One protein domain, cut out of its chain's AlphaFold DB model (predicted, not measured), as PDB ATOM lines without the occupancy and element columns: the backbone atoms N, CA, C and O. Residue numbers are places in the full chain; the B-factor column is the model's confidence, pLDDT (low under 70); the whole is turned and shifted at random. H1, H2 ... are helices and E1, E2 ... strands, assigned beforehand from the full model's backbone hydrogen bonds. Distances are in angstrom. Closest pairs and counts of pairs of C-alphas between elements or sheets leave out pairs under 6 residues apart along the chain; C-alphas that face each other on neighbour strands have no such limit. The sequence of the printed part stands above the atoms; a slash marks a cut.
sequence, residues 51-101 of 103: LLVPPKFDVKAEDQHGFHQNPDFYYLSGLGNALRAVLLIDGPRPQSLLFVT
ATOM      1  N   LEU A  51     -42.419  36.708   5.695       98.44
ATOM      2  CA  LEU A  51     -42.597  37.537   4.508       98.44
ATOM      3  C   LEU A  51     -43.678  36.932   3.614       98.44
ATOM      4  O   LEU A  51     -43.605  35.757   3.252       98.44
ATOM      5  N   LEU A  52     -44.649  37.756   3.227       98.38
ATOM      6  CA  LEU A  52     -45.643  37.436   2.208       98.38
ATOM      7  C   LEU A  52     -45.326  38.237   0.949       98.38
ATOM      8  O   LEU A  52     -45.248  39.463   0.992       98.38
ATOM      9  N   VAL A  53     -45.156  37.540  -0.167       98.12
ATOM     10  CA  VAL A  53     -44.847  38.134  -1.466       98.12
ATOM     11  C   VAL A  53     -45.991  37.806  -2.423       98.12
ATOM     12  O   VAL A  53     -46.131  36.650  -2.836       98.12
ATOM     13  N   PRO A  54     -46.848  38.784  -2.757       97.19
ATOM     14  CA  PRO A  54     -47.921  38.586  -3.718       97.19
ATOM     15  C   PRO A  54     -47.393  38.678  -5.160       97.19
ATOM     16  O   PRO A  54     -46.438  39.416  -5.420       97.19
ATOM     17  N   PRO A  55     -48.022  37.991  -6.123       95.88
ATOM     18  CA  PRO A  55     -47.818  38.245  -7.534       95.88
ATOM     19  C   PRO A  55     -48.451  39.585  -7.923       95.88
ATOM     20  O   PRO A  55     -49.161  40.234  -7.153       95.88
ATOM     21  N   LYS A  56     -48.233  39.978  -9.171       93.50
ATOM     22  CA  LYS A  56     -49.114  40.900  -9.864       93.50
ATOM     23  C   LYS A  56     -50.388  40.141 -10.234       93.50
ATOM     24  O   LYS A  56     -50.322  39.080 -10.849       93.50
ATOM     25  N   PHE A  57     -51.530  40.687  -9.829       84.94
ATOM     26  CA  PHE A  57     -52.839  40.056 -10.007       84.94
ATOM     27  C   PHE A  57     -53.487  40.382 -11.362       84.94
ATOM     28  O   PHE A  57     -54.412  39.689 -11.778       84.94
ATOM     29  N   ASP A  58     -52.990  41.406 -12.059       82.94
ATOM     30  CA  ASP A  58     -53.571  41.873 -13.317       82.94
ATOM     31  C   ASP A  58     -53.103  41.035 -14.506       82.94
ATOM     32  O   ASP A  58     -51.918  40.708 -14.645       82.94
ATOM     33  N   VAL A  59     -54.033  40.771 -15.420       81.38
ATOM     34  CA  VAL A  59     -53.700  40.258 -16.746       81.38
ATOM     35  C   VAL A  59     -53.088  41.398 -17.557       81.38
ATOM     36  O   VAL A  59     -53.572  42.527 -17.527       81.38
ATOM     37  N   LYS A  60     -52.002  41.100 -18.270       82.25
ATOM     38  CA  LYS A  60     -51.358  42.060 -19.167       82.25
ATOM     39  C   LYS A  60     -52.327  42.439 -20.291       82.25
ATOM     40  O   LYS A  60     -52.867  41.540 -20.934       82.25
ATOM     41  N   ALA A  61     -52.539  43.733 -20.516       84.12
ATOM     42  CA  ALA A  61     -53.345  44.200 -21.646       84.12
ATOM     43  C   ALA A  61     -52.618  43.950 -22.983       84.12
ATOM     44  O   ALA A  61     -51.399  43.770 -23.007       84.12
ATOM     45  N   GLU A  62     -53.355  43.912 -24.097       84.38
ATOM     46  CA  GLU A  62     -52.790  43.578 -25.418       84.38
ATOM     47  C   GLU A  62     -51.732  44.583 -25.898       84.38
ATOM     48  O   GLU A  62     -50.776  44.206 -26.577       84.38
ATOM     49  N   ASP A  63     -51.865  45.847 -25.498       90.44
ATOM     50  CA  ASP A  63     -50.947  46.946 -25.807       90.44
ATOM     51  C   ASP A  63     -49.720  47.000 -24.877       90.44
ATOM     52  O   ASP A  63     -48.784  47.770 -25.104       90.44
ATOM     53  N   GLN A  64     -49.684  46.171 -23.831       83.56
ATOM     54  CA  GLN A  64     -48.586  46.133 -22.875       83.56
ATOM     55  C   GLN A  64     -47.523  45.116 -23.301       83.56
ATOM     56  O   GLN A  64     -47.734  43.899 -23.342       83.56
ATOM     57  N   HIS A  65     -46.313  45.605 -23.555       82.69
ATOM     58  CA  HIS A  65     -45.172  44.779 -23.945       82.69
ATOM     59  C   HIS A  65     -44.214  44.508 -22.775       82.69
ATOM     60  O   HIS A  65     -44.157  45.249 -21.799       82.69
ATOM     61  N   GLY A  66     -43.433  43.430 -22.883       84.88
ATOM     62  CA  GLY A  66     -42.395  43.089 -21.904       84.88
ATOM     63  C   GLY A  66     -42.868  42.271 -20.696       84.88
ATOM     64  O   GLY A  66     -43.940  41.651 -20.715       84.88
ATOM     65  N   PHE A  67     -41.996  42.218 -19.681       82.06
ATOM     66  CA  PHE A  67     -42.200  41.502 -18.419       82.06
ATOM     67  C   PHE A  67     -43.313  42.154 -17.599       82.06
ATOM     68  O   PHE A  67     -43.325  43.366 -17.406       82.06
ATOM     69  N   HIS A  68     -44.231  41.333 -17.095       89.12
ATOM     70  CA  HIS A  68     -45.414  41.800 -16.386       89.12
ATOM     71  C   HIS A  68     -45.717  40.879 -15.209       89.12
ATOM     72  O   HIS A  68     -46.534  39.966 -15.298       89.12
ATOM     73  N   GLN A  69     -44.988  41.091 -14.119       93.44
ATOM     74  CA  GLN A  69     -45.131  40.360 -12.868       93.44
ATOM     75  C   GLN A  69     -44.495  41.193 -11.744       93.44
ATOM     76  O   GLN A  69     -43.700  42.095 -12.017       93.44
ATOM     77  N   ASN A  70     -44.832  40.916 -10.483       95.56
ATOM     78  CA  ASN A  70     -44.097  41.490  -9.360       95.56
ATOM     79  C   ASN A  70     -42.638  40.978  -9.416       95.56
ATOM     80  O   ASN A  70     -42.432  39.760  -9.369       95.56
ATOM     81  N   PRO A  71     -41.626  41.861  -9.539       95.75
ATOM     82  CA  PRO A  71     -40.235  41.443  -9.679       95.75
ATOM     83  C   PRO A  71     -39.733  40.663  -8.462       95.75
ATOM     84  O   PRO A  71     -38.993  39.703  -8.652       95.75
ATOM     85  N   ASP A  72     -40.178  40.988  -7.246       97.50
ATOM     86  CA  ASP A  72     -39.784  40.257  -6.037       97.50
ATOM     87  C   ASP A  72     -40.381  38.849  -6.033       97.50
ATOM     88  O   ASP A  72     -39.689  37.861  -5.774       97.50
ATOM     89  N   PHE A  73     -41.659  38.735  -6.406       97.62
ATOM     90  CA  PHE A  73     -42.325  37.444  -6.551       97.62
ATOM     91  C   PHE A  73     -41.625  36.581  -7.601       97.62
ATOM     92  O   PHE A  73     -41.292  35.423  -7.338       97.62
ATOM     93  N   TYR A  74     -41.348  37.145  -8.778       96.31
ATOM     94  CA  TYR A  74     -40.660  36.445  -9.858       96.31
ATOM     95  C   TYR A  74     -39.222  36.075  -9.486       96.31
ATOM     96  O   TYR A  74     -38.787  34.955  -9.741       96.31
ATOM     97  N   TYR A  75     -38.488  36.966  -8.823       97.06
ATOM     98  CA  TYR A  75     -37.115  36.715  -8.401       97.06
ATOM     99  C   TYR A  75     -37.012  35.551  -7.407       97.06
ATOM    100  O   TYR A  75     -36.064  34.762  -7.489       97.06
ATOM    101  N   LEU A  76     -37.986  35.424  -6.499       97.75
ATOM    102  CA  LEU A  76     -38.002  34.421  -5.429       97.75
ATOM    103  C   LEU A  76     -38.687  33.099  -5.815       97.75
ATOM    104  O   LEU A  76     -38.406  32.071  -5.189       97.75
ATOM    105  N   SER A  77     -39.566  33.106  -6.821       96.38
ATOM    106  CA  SER A  77     -40.340  31.924  -7.242       96.38
ATOM    107  C   SER A  77     -40.032  31.424  -8.656       96.38
ATOM    108  O   SER A  77     -40.226  30.244  -8.930       96.38
ATOM    109  N   GLY A  78     -39.590  32.302  -9.557       95.00
ATOM    110  CA  GLY A  78     -39.465  32.028 -10.991       95.00
ATOM    111  C   GLY A  78     -40.791  32.011 -11.757       95.00
ATOM    112  O   GLY A  78     -40.801  31.762 -12.961       95.00
ATOM    113  N   LEU A  79     -41.920  32.271 -11.093       93.25
ATOM    114  CA  LEU A  79     -43.250  32.140 -11.684       93.25
ATOM    115  C   LEU A  79     -43.675  33.435 -12.382       93.25
ATOM    116  O   LEU A  79     -44.205  34.349 -11.757       93.25
ATOM    117  N   GLY A  80     -43.452  33.506 -13.696       90.25
ATOM    118  CA  GLY A  80     -43.819  34.678 -14.504       90.25
ATOM    119  C   GLY A  80     -45.329  34.844 -14.694       90.25
ATOM    120  O   GLY A  80     -45.837  35.958 -14.639       90.25
ATOM    121  N   ASN A  81     -46.057  33.733 -14.839       87.88
ATOM    122  CA  ASN A  81     -47.465  33.734 -15.258       87.88
ATOM    123  C   ASN A  81     -48.449  33.408 -14.119       87.88
ATOM    124  O   ASN A  81     -49.635  33.209 -14.365       87.88
ATOM    125  N   ALA A  82     -47.974  33.306 -12.874       89.88
ATOM    126  CA  ALA A  82     -48.848  33.032 -11.738       89.88
ATOM    127  C   ALA A  82     -49.547  34.325 -11.296       89.88
ATOM    128  O   ALA A  82     -48.904  35.231 -10.776       89.88
ATOM    129  N   LEU A  83     -50.863  34.393 -11.505       88.62
ATOM    130  CA  LEU A  83     -51.691  35.551 -11.139       88.62
ATOM    131  C   LEU A  83     -52.430  35.359  -9.808       88.62
ATOM    132  O   LEU A  83     -52.770  36.324  -9.139       88.62
ATOM    133  N   ARG A  84     -52.692  34.108  -9.410       91.50
ATOM    134  CA  ARG A  84     -53.509  33.749  -8.235       91.50
ATOM    135  C   ARG A  84     -52.715  32.905  -7.244       91.50
ATOM    136  O   ARG A  84     -53.086  31.772  -6.926       91.50
ATOM    137  N   ALA A  85     -51.591  33.458  -6.809       93.94
ATOM    138  CA  ALA A  85     -50.683  32.826  -5.867       93.94
ATOM    139  C   ALA A  85     -50.307  33.785  -4.732       93.94
ATOM    140  O   ALA A  85     -50.562  34.977  -4.834       93.94
ATOM    141  N   VAL A  86     -49.688  33.278  -3.669       97.00
ATOM    142  CA  VAL A  86     -48.934  34.068  -2.681       97.00
ATOM    143  C   VAL A  86     -47.752  33.223  -2.222       97.00
ATOM    144  O   VAL A  86     -47.929  32.065  -1.839       97.00
ATOM    145  N   LEU A  87     -46.545  33.786  -2.259       98.25
ATOM    146  CA  LEU A  87     -45.357  33.141  -1.706       98.25
ATOM    147  C   LEU A  87     -45.181  33.575  -0.249       98.25
ATOM    148  O   LEU A  87     -45.058  34.762   0.036       98.25
ATOM    149  N   LEU A  88     -45.118  32.609   0.658       98.56
ATOM    150  CA  LEU A  88     -44.758  32.800   2.056       98.56
ATOM    151  C   LEU A  88     -43.321  32.326   2.281       98.56
ATOM    152  O   LEU A  88     -42.941  31.243   1.832       98.56
ATOM    153  N   ILE A  89     -42.535  33.121   3.003       98.56
ATOM    154  CA  ILE A  89     -41.218  32.748   3.527       98.56
ATOM    155  C   ILE A  89     -41.265  32.908   5.044       98.56
ATOM    156  O   ILE A  89     -41.506  34.004   5.544       98.56
ATOM    157  N   ASP A  90     -41.056  31.809   5.759       98.25
ATOM    158  CA  ASP A  90     -41.091  31.735   7.219       98.25
ATOM    159  C   ASP A  90     -39.649  31.634   7.722       98.25
ATOM    160  O   ASP A  90     -38.885  30.753   7.317       98.25
ATOM    161  N   GLY A  91     -39.242  32.611   8.523       97.62
ATOM    162  CA  GLY A  91     -37.921  32.636   9.132       97.62
ATOM    163  C   GLY A  91     -37.810  31.770  10.389       97.62
ATOM    164  O   GLY A  91     -36.906  30.933  10.434       97.62
ATOM    165  N   PRO A  92     -38.724  31.900  11.377       97.44
ATOM    166  CA  PRO A  92     -38.767  31.040  12.562       97.44
ATOM    167  C   PRO A  92     -38.783  29.544  12.246       97.44
ATOM    168  O   PRO A  92     -38.162  28.750  12.956       97.44
ATOM    169  N   ARG A  93     -39.490  29.148  11.183       97.25
ATOM    170  CA  ARG A  93     -39.437  27.790  10.631       97.25
ATOM    171  C   ARG A  93     -38.846  27.902   9.233       97.25
ATOM    172  O   ARG A  93     -39.602  28.271   8.349       97.25
ATOM    173  N   PRO A  94     -37.558  27.593   9.008       96.31
ATOM    174  CA  PRO A  94     -36.868  27.837   7.737       96.31
ATOM    175  C   PRO A  94     -37.504  27.117   6.535       96.31
ATOM    176  O   PRO A  94     -37.068  26.044   6.120       96.31
ATOM    177  N   GLN A  95     -38.550  27.708   5.964       97.12
ATOM    178  CA  GLN A  95     -39.340  27.124   4.889       97.12
ATOM    179  C   GLN A  95     -39.931  28.207   3.990       97.12
ATOM    180  O   GLN A  95     -40.042  29.383   4.343       97.12
ATOM    181  N   SER A  96     -40.356  27.780   2.807       97.75
ATOM    182  CA  SER A  96     -41.128  28.607   1.889       97.75
ATOM    183  C   SER A  96     -42.325  27.824   1.382       97.75
ATOM    184  O   SER A  96     -42.150  26.690   0.935       97.75
ATOM    185  N   LEU A  97     -43.502  28.437   1.408       97.75
ATOM    186  CA  LEU A  97     -44.756  27.835   0.967       97.75
ATOM    187  C   LEU A  97     -45.349  28.686  -0.150       97.75
ATOM    188  O   LEU A  97     -45.399  29.909  -0.042       97.75
ATOM    189  N   LEU A  98     -45.804  28.043  -1.220       96.75
ATOM    190  CA  LEU A  98     -46.544  28.711  -2.279       96.75
ATOM    191  C   LEU A  98     -48.016  28.336  -2.147       96.75
ATOM    192  O   LEU A  98     -48.387  27.181  -2.347       96.75
ATOM    193  N   PHE A  99     -48.845  29.320  -1.830       96.50
ATOM    194  CA  PHE A  99     -50.290  29.168  -1.871       96.50
ATOM    195  C   PHE A  99     -50.759  29.459  -3.287       96.50
ATOM    196  O   PHE A  99     -50.401  30.489  -3.855       96.50
ATOM    197  N   VAL A 100     -51.552  28.559  -3.855       93.12
ATOM    198  CA  VAL A 100     -52.173  28.711  -5.173       93.12
ATOM    199  C   VAL A 100     -53.666  28.453  -5.037       93.12
ATOM    200  O   VAL A 100     -54.085  27.649  -4.203       93.12
ATOM    201  N   THR A 101     -54.480  29.144  -5.832       86.12
ATOM    202  CA  THR A 101     -55.909  28.806  -5.897       86.12
ATOM    203  C   THR A 101     -56.067  27.439  -6.579       86.12
ATOM    204  O   THR A 101     -55.384  27.213  -7.582       86.12
TER     205      THR A 101
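What this domain is: This is residues 51 to 101 of the 103 residues of the protein "Aminopeptidase P N-terminal domain-containing protein" of Gemmatimonadales bacterium (UniProt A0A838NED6). A small antiparallel sheet of three strands has one short helix, H1, crossing over one face. From E1 a long loop runs out well past the sheet and folds back to H1; its residues 61 to 66 stick out free and help to make the long axis. The printed part has 51 residues with three named strands and one named helix, in the chain order E1, H1, E2, E3; the sheet order is E1, E2, E3. The class is mixed, helices and strands, with under half of the residues in named elements. The whole is only just loose, close to compact, with a radius of gyration of the C-alphas of 12.1 A and spans of 43 by 21 by 13 A.

Where its parts are: Find C-alpha 51 at (-42.597, 37.537, 4.508), where E1, residues 51 to 53, begins; it covers 6.4 A. E2, residues 85 to 90, runs 16.3 A. E3, residues 95 to 100, runs 16.4 A and ends at C-alpha 100, (-52.173, 28.711, -5.173). H1, residues 71 to 77, starts at C-alpha 71, (-40.235, 41.443, -9.679), and covers 9.8 A.

How they stand to each other: Look first at the inner strand E2. It is antiparallel to E3 at 164 degrees, a hairpin, with N 88 and O 97 within hydrogen-bond range at 2.8 A. E1 is antiparallel to E2 at 161 degrees, with N 53 and O 87 2.8 A apart. H1 is on the sheet at a height of 9.4 A, only just over E1 and E2, with 3 of its C-alphas falling on each. It runs across the strands, at 75 degrees to E1 on the local plane. The closest C-alphas of H1 and E1 are those of Phe 73 and Val 53, 5.7 A apart; those of H1 and E2 are Phe 73 and Leu 87, 7.2 A apart. In H1 every O i to N i+4 pair is within hydrogen-bond range.

The domain as a whole: The two C-alphas farthest apart are those of Asp 63 and Pro 92, at 43.3 A. The link from E1 to H1, 17 residues, is long; H1 to E2 is short and E2 to E3 tight. The printed part has no cut, its mean pLDDT is 92.9, and no printed residue is under 70.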